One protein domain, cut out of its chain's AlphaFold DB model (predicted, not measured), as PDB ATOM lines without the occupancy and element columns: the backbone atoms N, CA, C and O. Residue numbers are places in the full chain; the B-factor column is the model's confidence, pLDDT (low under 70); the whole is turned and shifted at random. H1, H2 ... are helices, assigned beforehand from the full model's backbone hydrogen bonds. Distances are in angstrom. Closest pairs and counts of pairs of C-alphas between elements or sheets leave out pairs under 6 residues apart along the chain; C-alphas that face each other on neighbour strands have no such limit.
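What this domain is: This is residues 260 to 330 of the 337 residues of the protein "Autotransporter, putative" of Fulvimarina pelagi HTCC2506 (UniProt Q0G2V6). A long helix, H4, sticks out as a straight arm from a small head of three short helices, in which H1 and H3 pack on each other about at right angles and H2 lies near both. The arm makes most of the length: residues 309 to 330, of which 309 to 329 belong to H4, stand free. The printed part has 71 residues with four named helices, H1, H2, H3 and H4 in that order, and no named strand; its class is all helix. It is extended, with a radius of gyration of the C-alphas of 17.8 A and spans of 63 by 21 by 14 A.

How they stand to each other: H4, residues 308 to 329, touches no helix. It is close to but not clearly touching H3, residues 295 to 306: the closest C-alphas, of Asp 303 and Pro 309, are 7.7 A apart, and the two run the same way at a steep tilt of 63 degrees. H3 touches H1, residues 263 to 273, about perpendicular at 88 degrees, with the C-alphas of Gln 265 and Phe 302 closest at 5.2 A. H2, residues 282 to 291, is close to but not clearly touching H1, with the C-alphas of Leu 272 and Tyr 287 closest at 6.8 A. H1 and H4 are only just apart, at 8.2 A. Every O i to N i+4 pair is within hydrogen-bond range in H1, H2 and H3; in H4, 13 of 18 are.

Where its parts are: H4 is 31.9 A long from C-alpha 308 at (-14.782, 59.974, -100.112) to C-alpha 329 at (-31.537, 64.139, -126.974). H3 measures 16.3 A, H2 14.4 A and H1 15.5 A, H1 beginning at C-alpha 263 (-15.106, 70.900, -96.808).

The domain as a whole: The farthest C-alphas, of Pro 279 and Ile 330, are 63.6 A apart. The printed part has no cut and no long link. Without the residues that stand free, the body spans 30 by 18 by 14 A. Residues 307 to 330 have pLDDT under 70.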
ATOM      1  N   ALA A 260      -7.112  70.779 -92.098       91.12
ATOM      2  CA  ALA A 260      -8.047  70.377 -93.145       91.12
ATOM      3  C   ALA A 260      -8.154  71.424 -94.267       91.12
ATOM      4  O   ALA A 260      -8.347  72.621 -94.021       91.12
ATOM      5  N   ARG A 261      -8.109  70.962 -95.524       93.94
ATOM      6  CA  ARG A 261      -8.153  71.819 -96.722       93.94
ATOM      7  C   ARG A 261      -9.499  71.793 -97.442       93.94
ATOM      8  O   ARG A 261      -9.895  72.814 -97.998       93.94
ATOM      9  N   THR A 262     -10.211  70.665 -97.434       94.25
ATOM     10  CA  THR A 262     -11.524  70.535 -98.095       94.25
ATOM     11  C   THR A 262     -12.683  70.671 -97.107       94.25
ATOM     12  O   THR A 262     -12.508  70.613 -95.886       94.25
ATOM     13  N   PHE A 263     -13.897  70.862 -97.633       90.75
ATOM     14  CA  PHE A 263     -15.106  70.900 -96.808       90.75
ATOM     15  C   PHE A 263     -15.310  69.578 -96.059       90.75
ATOM     16  O   PHE A 263     -15.535  69.598 -94.852       90.75
ATOM     17  N   ASN A 264     -15.173  68.445 -96.751       89.38
ATOM     18  CA  ASN A 264     -15.367  67.116 -96.175       89.38
ATOM     19  C   ASN A 264     -14.288  66.766 -95.149       89.38
ATOM     20  O   ASN A 264     -14.646  66.354 -94.049       89.38
ATOM     21  N   GLN A 265     -13.008  67.045 -95.432       93.75
ATOM     22  CA  GLN A 265     -11.934  66.910 -94.438       93.75
ATOM     23  C   GLN A 265     -12.269  67.688 -93.171       93.75
ATOM     24  O   GLN A 265     -12.146  67.168 -92.068       93.75
ATOM     25  N   ARG A 266     -12.753  68.928 -93.320       93.62
ATOM     26  CA  ARG A 266     -13.126  69.769 -92.183       93.62
ATOM     27  C   ARG A 266     -14.321  69.194 -91.419       93.62
ATOM     28  O   ARG A 266     -14.296  69.223 -90.194       93.62
ATOM     29  N   GLN A 267     -15.350  68.666 -92.087       93.12
ATOM     30  CA  GLN A 267     -16.485  68.022 -91.403       93.12
ATOM     31  C   GLN A 267     -16.044  66.770 -90.633       93.12
ATOM     32  O   GLN A 267     -16.387  66.624 -89.461       93.12
ATOM     33  N   THR A 268     -15.234  65.912 -91.255       93.00
ATOM     34  CA  THR A 268     -14.692  64.709 -90.616       93.00
ATOM     35  C   THR A 268     -13.793  65.056 -89.435       93.00
ATOM     36  O   THR A 268     -13.997  64.532 -88.347       93.00
ATOM     37  N   ALA A 269     -12.862  65.997 -89.600       91.31
ATOM     38  CA  ALA A 269     -11.983  66.462 -88.530       91.31
ATOM     39  C   ALA A 269     -12.762  67.038 -87.334       91.31
ATOM     40  O   ALA A 269     -12.414  66.773 -86.186       91.31
ATOM     41  N   ASN A 270     -13.854  67.775 -87.584       91.50
ATOM     42  CA  ASN A 270     -14.741  68.263 -86.521       91.50
ATOM     43  C   ASN A 270     -15.427  67.115 -85.767       91.50
ATOM     44  O   ASN A 270     -15.548  67.182 -84.547       91.50
ATOM     45  N   ALA A 271     -15.870  66.067 -86.468       90.56
ATOM     46  CA  ALA A 271     -16.461  64.892 -85.829       90.56
ATOM     47  C   ALA A 271     -15.422  64.099 -85.017       90.56
ATOM     48  O   ALA A 271     -15.710  63.680 -83.900       90.56
ATOM     49  N   LEU A 272     -14.204  63.945 -85.548       88.94
ATOM     50  CA  LEU A 272     -13.103  63.240 -84.883       88.94
ATOM     51  C   LEU A 272     -12.642  63.946 -83.606       88.94
ATOM     52  O   LEU A 272     -12.289  63.291 -82.633       88.94
ATOM     53  N   MET A 273     -12.715  65.276 -83.564       85.38
ATOM     54  CA  MET A 273     -12.421  66.034 -82.348       85.38
ATOM     55  C   MET A 273     -13.416  65.768 -81.208       85.38
ATOM     56  O   MET A 273     -13.074  65.927 -80.041       85.38
ATOM     57  N   GLN A 274     -14.647  65.370 -81.534       86.81
ATOM     58  CA  GLN A 274     -15.706  65.104 -80.554       86.81
ATOM     59  C   GLN A 274     -15.696  63.663 -80.036       86.81
ATOM     60  O   GLN A 274     -16.610  63.267 -79.309       86.81
ATOM     61  N   LEU A 275     -14.702  62.863 -80.430       85.12
ATOM     62  CA  LEU A 275     -14.545  61.506 -79.933       85.12
ATOM     63  C   LEU A 275     -14.400  61.494 -78.409       85.12
ATOM     64  O   LEU A 275     -13.852  62.409 -77.802       85.12
ATOM     65  N   ASP A 276     -14.904  60.425 -77.799       82.69
ATOM     66  CA  ASP A 276     -14.730  60.177 -76.373       82.69
ATOM     67  C   ASP A 276     -13.244  59.969 -76.046       82.69
ATOM     68  O   ASP A 276     -12.645  58.980 -76.469       82.69
ATOM     69  N   GLN A 277     -12.677  60.890 -75.270       79.25
ATOM     70  CA  GLN A 277     -11.275  60.887 -74.838       79.25
ATOM     71  C   GLN A 277     -11.081  60.213 -73.470       79.25
ATOM     72  O   GLN A 277     -10.041  60.369 -72.833       79.25
ATOM     73  N   THR A 278     -12.079  59.466 -72.979       81.12
ATOM     74  CA  THR A 278     -11.931  58.686 -71.747       81.12
ATOM     75  C   THR A 278     -10.740  57.724 -71.886       81.12
ATOM     76  O   THR A 278     -10.726  56.926 -72.832       81.12
ATOM     77  N   PRO A 279      -9.753  57.758 -70.964       74.69
ATOM     78  CA  PRO A 279      -8.588  56.880 -71.024       74.69
ATOM     79  C   PRO A 279      -8.979  55.404 -71.174       74.69
ATOM     80  O   PRO A 279      -9.848  54.903 -70.457       74.69
ATOM     81  N   GLY A 280      -8.347  54.713 -72.125       72.12
ATOM     82  CA  GLY A 280      -8.625  53.307 -72.445       72.12
ATOM     83  C   GLY A 280      -9.826  53.051 -73.368       72.12
ATOM     84  O   GLY A 280     -10.085  51.894 -73.699       72.12
ATOM     85  N   SER A 281     -10.558  54.080 -73.818       79.56
ATOM     86  CA  SER A 281     -11.606  53.909 -74.834       79.56
ATOM     87  C   SER A 281     -11.001  53.720 -76.237       79.56
ATOM     88  O   SER A 281      -9.946  54.265 -76.565       79.56
ATOM     89  N   ALA A 282     -11.688  52.973 -77.113       79.44
ATOM     90  CA  ALA A 282     -11.257  52.814 -78.509       79.44
ATOM     91  C   ALA A 282     -11.250  54.154 -79.274       79.44
ATOM     92  O   ALA A 282     -10.403  54.381 -80.136       79.44
ATOM     93  N   SER A 283     -12.178  55.050 -78.928       81.94
ATOM     94  CA  SER A 283     -12.280  56.400 -79.484       81.94
ATOM     95  C   SER A 283     -11.085  57.272 -79.093       81.94
ATOM     96  O   SER A 283     -10.572  57.999 -79.941       81.94
ATOM     97  N   ASN A 284     -10.593  57.142 -77.857       77.50
ATOM     98  CA  ASN A 284      -9.386  57.827 -77.398       77.50
ATOM     99  C   ASN A 284      -8.149  57.325 -78.149       77.50
ATOM    100  O   ASN A 284      -7.276  58.108 -78.504       77.50
ATOM    101  N   GLY A 285      -8.111  56.023 -78.454       75.44
ATOM    102  CA  GLY A 285      -7.074  55.437 -79.300       75.44
ATOM    103  C   GLY A 285      -7.013  56.051 -80.698       75.44
ATOM    104  O   GLY A 285      -5.952  56.435 -81.176       75.44
ATOM    105  N   LEU A 286      -8.170  56.196 -81.351       81.62
ATOM    106  CA  LEU A 286      -8.243  56.838 -82.665       81.62
ATOM    107  C   LEU A 286      -7.883  58.330 -82.600       81.62
ATOM    108  O   LEU A 286      -7.193  58.826 -83.487       81.62
ATOM    109  N   TYR A 287      -8.342  59.039 -81.567       82.44
ATOM    110  CA  TYR A 287      -8.021  60.451 -81.370       82.44
ATOM    111  C   TYR A 287      -6.507  60.665 -81.236       82.44
ATOM    112  O   TYR A 287      -5.928  61.431 -82.000       82.44
ATOM    113  N   ASN A 288      -5.845  59.945 -80.333       78.12
ATOM    114  CA  ASN A 288      -4.409  60.124 -80.115       78.12
ATOM    115  C   ASN A 288      -3.586  59.628 -81.310       78.12
ATOM    116  O   ASN A 288      -2.633  60.294 -81.684       78.12
ATOM    117  N   ALA A 289      -3.989  58.554 -81.997       82.50
ATOM    118  CA  ALA A 289      -3.319  58.139 -83.232       82.50
ATOM    119  C   ALA A 289      -3.317  59.239 -84.310       82.50
ATOM    120  O   ALA A 289      -2.333  59.381 -85.025       82.50
ATOM    121  N   LEU A 290      -4.394  60.029 -84.421       84.06
ATOM    122  CA  LEU A 290      -4.449  61.186 -85.321       84.06
ATOM    123  C   LEU A 290      -3.610  62.360 -84.810       84.06
ATOM    124  O   LEU A 290      -3.034  63.082 -85.617       84.06
ATOM    125  N   LEU A 291      -3.542  62.542 -83.490       82.38
ATOM    126  CA  LEU A 291      -2.775  63.601 -82.836       82.38
ATOM    127  C   LEU A 291      -1.271  63.501 -83.121       82.38
ATOM    128  O   LEU A 291      -0.598  64.519 -83.095       82.38
ATOM    129  N   LEU A 292      -0.749  62.313 -83.428       82.25
ATOM    130  CA  LEU A 292       0.675  62.108 -83.722       82.25
ATOM    131  C   LEU A 292       1.024  62.242 -85.215       82.25
ATOM    132  O   LEU A 292       2.172  62.050 -85.593       82.25
ATOM    133  N   LEU A 293       0.045  62.527 -86.083       86.12
ATOM    134  CA  LEU A 293       0.271  62.576 -87.526       86.12
ATOM    135  C   LEU A 293       0.757  63.942 -88.001       86.12
ATOM    136  O   LEU A 293       0.281  64.992 -87.555       86.12
ATOM    137  N   ASP A 294       1.576  63.904 -89.046       87.12
ATOM    138  CA  ASP A 294       1.858  65.074 -89.859       87.12
ATOM    139  C   ASP A 294       0.595  65.559 -90.606       87.12
ATOM    140  O   ASP A 294      -0.419  64.865 -90.773       87.12
ATOM    141  N   ALA A 295       0.632  66.804 -91.081       87.88
ATOM    142  CA  ALA A 295      -0.537  67.416 -91.702       87.88
ATOM    143  C   ALA A 295      -0.988  66.698 -92.997       87.88
ATOM    144  O   ALA A 295      -2.199  66.633 -93.238       87.88
ATOM    145  N   PRO A 296      -0.089  66.237 -93.896       90.06
ATOM    146  CA  PRO A 296      -0.469  65.419 -95.048       90.06
ATOM    147  C   PRO A 296      -1.187  64.121 -94.665       90.06
ATOM    148  O   PRO A 296      -2.301  63.904 -95.135       90.06
ATOM    149  N   THR A 297      -0.610  63.323 -93.771       89.81
ATOM    150  CA  THR A 297      -1.135  62.015 -93.366       89.81
ATOM    151  C   THR A 297      -2.450  62.163 -92.610       89.81
ATOM    152  O   THR A 297      -3.393  61.405 -92.846       89.81
ATOM    153  N   ALA A 298      -2.585  63.199 -91.776       90.12
ATOM    154  CA  ALA A 298      -3.849  63.513 -91.120       90.12
ATOM    155  C   ALA A 298      -4.970  63.834 -92.123       90.12
ATOM    156  O   ALA A 298      -6.102  63.379 -91.961       90.12
ATOM    157  N   ARG A 299      -4.669  64.581 -93.196       93.00
ATOM    158  CA  ARG A 299      -5.652  64.866 -94.257       93.00
ATOM    159  C   ARG A 299      -6.073  63.603 -95.002       93.00
ATOM    160  O   ARG A 299      -7.271  63.424 -95.214       93.00
ATOM    161  N   ASP A 300      -5.128  62.726 -95.324       91.31
ATOM    162  CA  ASP A 300      -5.430  61.440 -95.959       91.31
ATOM    163  C   ASP A 300      -6.309  60.566 -95.048       91.31
ATOM    164  O   ASP A 300      -7.252  59.921 -95.517       91.31
ATOM    165  N   ALA A 301      -6.065  60.589 -93.734       90.38
ATOM    166  CA  ALA A 301      -6.916  59.921 -92.755       90.38
ATOM    167  C   ALA A 301      -8.334  60.523 -92.718       90.38
ATOM    168  O   ALA A 301      -9.321  59.781 -92.705       90.38
ATOM    169  N   PHE A 302      -8.469  61.854 -92.768       93.12
ATOM    170  CA  PHE A 302      -9.779  62.511 -92.841       93.12
ATOM    171  C   PHE A 302     -10.549  62.127 -94.111       93.12
ATOM    172  O   PHE A 302     -11.758  61.902 -94.037       93.12
ATOM    173  N   ASP A 303      -9.876  62.009 -95.258       91.12
ATOM    174  CA  ASP A 303     -10.502  61.614 -96.525       91.12
ATOM    175  C   ASP A 303     -10.992  60.162 -96.483       91.12
ATOM    176  O   ASP A 303     -12.137  59.880 -96.854       91.12
ATOM    177  N   GLN A 304     -10.183  59.249 -95.939       89.31
ATOM    178  CA  GLN A 304     -10.577  57.852 -95.733       89.31
ATOM    179  C   GLN A 304     -11.802  57.736 -94.814       89.31
ATOM    180  O   GLN A 304     -12.756  57.023 -95.135       89.31
ATOM    181  N   LEU A 305     -11.813  58.481 -93.707       87.62
ATOM    182  CA  LEU A 305     -12.893  58.462 -92.717       87.62
ATOM    183  C   LEU A 305     -14.154  59.210 -93.182       87.62
ATOM    184  O   LEU A 305     -15.258  58.871 -92.756       87.62
ATOM    185  N   SER A 306     -14.023  60.179 -94.094       84.88
ATOM    186  CA  SER A 306     -15.163  60.876 -94.714       84.88
ATOM    187  C   SER A 306     -15.977  59.988 -95.669       84.88
ATOM    188  O   SER A 306     -17.093  60.344 -96.055       84.88
ATOM    189  N   GLY A 307     -15.428  58.834 -96.073       66.81
ATOM    190  CA  GLY A 307     -16.035  57.946 -97.066       66.81
ATOM    191  C   GLY A 307     -15.899  58.441 -98.515       66.81
ATOM    192  O   GLY A 307     -16.555  57.905 -99.417       66.81
ATOM    193  N   GLU A 308     -15.039  59.431 -98.775       61.09
ATOM    194  CA  GLU A 308     -14.782  59.974-100.112       61.09
ATOM    195  C   GLU A 308     -14.299  58.972-101.178       61.09
ATOM    196  O   GLU A 308     -14.648  59.195-102.348       61.09
ATOM    197  N   PRO A 309     -13.634  57.834-100.871       53.19
ATOM    198  CA  PRO A 309     -13.362  56.831-101.901       53.19
ATOM    199  C   PRO A 309     -14.651  56.332-102.576       53.19
ATOM    200  O   PRO A 309     -14.674  56.062-103.774       53.19
ATOM    201  N   HIS A 310     -15.774  56.280-101.848       51.06
ATOM    202  CA  HIS A 310     -17.060  55.822-102.384       51.06
ATOM    203  C   HIS A 310     -17.882  56.933-103.055       51.06
ATOM    204  O   HIS A 310     -18.644  56.661-103.990       51.06
ATOM    205  N   ALA A 311     -17.742  58.184-102.609       50.28
ATOM    206  CA  ALA A 311     -18.472  59.322-103.170       50.28
ATOM    207  C   ALA A 311     -17.839  59.858-104.468       50.28
ATOM    208  O   ALA A 311     -18.564  60.228-105.396       50.28
ATOM    209  N   SER A 312     -16.507  59.845-104.579       54.34
ATOM    210  CA  SER A 312     -15.786  60.229-105.803       54.34
ATOM    211  C   SER A 312     -16.035  59.236-106.947       54.34
ATOM    212  O   SER A 312     -16.345  59.667-108.057       54.34
ATOM    213  N   MET A 313     -16.080  57.923-106.671       47.56
ATOM    214  CA  MET A 313     -16.543  56.914-107.643       47.56
ATOM    215  C   MET A 313     -17.995  57.153-108.084       47.56
ATOM    216  O   MET A 313     -18.308  57.063-109.271       47.56
ATOM    217  N   LYS A 314     -18.896  57.514-107.158       48.53
ATOM    218  CA  LYS A 314     -20.275  57.893-107.514       48.53
ATOM    219  C   LYS A 314     -20.337  59.178-108.336       48.53
ATOM    220  O   LYS A 314     -21.184  59.275-109.214       48.53
ATOM    221  N   THR A 315     -19.454  60.142-108.096       54.72
ATOM    222  CA  THR A 315     -19.410  61.401-108.855       54.72
ATOM    223  C   THR A 315     -18.839  61.184-110.256       54.72
ATOM    224  O   THR A 315     -19.390  61.736-111.204       54.72
ATOM    225  N   ALA A 316     -17.838  60.312-110.418       53.22
ATOM    226  CA  ALA A 316     -17.352  59.862-111.722       53.22
ATOM    227  C   ALA A 316     -18.452  59.121-112.511       53.22
ATOM    228  O   ALA A 316     -18.708  59.448-113.666       53.22
ATOM    229  N   LEU A 317     -19.209  58.227-111.859       51.22
ATOM    230  CA  LEU A 317     -20.372  57.553-112.461       51.22
ATOM    231  C   LEU A 317     -21.520  58.526-112.804       51.22
ATOM    232  O   LEU A 317     -22.218  58.352-113.806       51.22
ATOM    233  N   ILE A 318     -21.727  59.575-112.002       56.25
ATOM    234  CA  ILE A 318     -22.733  60.619-112.265       56.25
ATOM    235  C   ILE A 318     -22.271  61.584-113.373       56.25
ATOM    236  O   ILE A 318     -23.109  62.068-114.137       56.25
ATOM    237  N   GLN A 319     -20.969  61.844-113.517       50.03
ATOM    238  CA  GLN A 319     -20.423  62.606-114.644       50.03
ATOM    239  C   GLN A 319     -20.503  61.813-115.960       50.03
ATOM    240  O   GLN A 319     -20.913  62.393-116.966       50.03
ATOM    241  N   ASP A 320     -20.287  60.493-115.942       45.72
ATOM    242  CA  ASP A 320     -20.523  59.614-117.105       45.72
ATOM    243  C   ASP A 320     -22.005  59.543-117.514       45.72
ATOM    244  O   ASP A 320     -22.346  59.412-118.691       45.72
ATOM    245  N   SER A 321     -22.922  59.729-116.561       42.84
ATOM    246  CA  SER A 321     -24.368  59.745-116.828       42.84
ATOM    247  C   SER A 321     -24.825  60.948-117.669       42.84
ATOM    248  O   SER A 321     -25.917  60.913-118.246       42.84
ATOM    249  N   ARG A 322     -24.031  62.029-117.743       49.44
ATOM    250  CA  ARG A 322     -24.361  63.207-118.566       49.44
ATOM    251  C   ARG A 322     -24.089  62.965-120.051       49.44
ATOM    252  O   ARG A 322     -24.911  63.368-120.868       49.44
ATOM    253  N   PHE A 323     -23.048  62.203-120.397       46.62
ATOM    254  CA  PHE A 323     -22.753  61.853-121.793       46.62
ATOM    255  C   PHE A 323     -23.829  60.957-122.431       46.62
ATOM    256  O   PHE A 323     -24.113  61.085-123.620       46.62
ATOM    257  N   VAL A 324     -24.499  60.107-121.644       50.22
ATOM    258  CA  VAL A 324     -25.587  59.245-122.149       50.22
ATOM    259  C   VAL A 324     -26.887  60.032-122.393       50.22
ATOM    260  O   VAL A 324     -27.655  59.682-123.289       50.22
ATOM    261  N   ARG A 325     -27.144  61.124-121.653       52.41
ATOM    262  CA  ARG A 325     -28.331  61.974-121.882       52.41
ATOM    263  C   ARG A 325     -28.198  62.878-123.102       52.41
ATOM    264  O   ARG A 325     -29.176  63.006-123.835       52.41
ATOM    265  N   ASP A 326     -27.012  63.419-123.372       50.50
ATOM    266  CA  ASP A 326     -26.799  64.251-124.564       50.50
ATOM    267  C   ASP A 326     -26.849  63.418-125.860       50.50
ATOM    268  O   ASP A 326     -27.349  63.887-126.882       50.50
ATOM    269  N   ALA A 327     -26.463  62.137-125.810       47.81
ATOM    270  CA  ALA A 327     -26.628  61.208-126.932       47.81
ATOM    271  C   ALA A 327     -28.102  60.829-127.205       47.81
ATOM    272  O   ALA A 327     -28.472  60.575-128.350       47.81
ATOM    273  N   ALA A 328     -28.965  60.824-126.182       51.62
ATOM    274  CA  ALA A 328     -30.389  60.504-126.331       51.62
ATOM    275  C   ALA A 328     -31.237  61.696-126.816       51.62
ATOM    276  O   ALA A 328     -32.295  61.490-127.409       51.62
ATOM    277  N   GLN A 329     -30.785  62.936-126.597       50.78
ATOM    278  CA  GLN A 329     -31.537  64.139-126.974       50.78
ATOM    279  C   GLN A 329     -31.255  64.623-128.412       50.78
ATOM    280  O   GLN A 329     -32.040  65.396-128.954       50.78
ATOM    281  N   ILE A 330     -30.195  64.121-129.060       50.97
ATOM    282  CA  ILE A 330     -29.875  64.403-130.476       50.97
ATOM    283  C   ILE A 330     -30.552  63.390-131.432       50.97
ATOM    284  O   ILE A 330     -30.706  63.662-132.619       50.97
TER     285      ILE A 330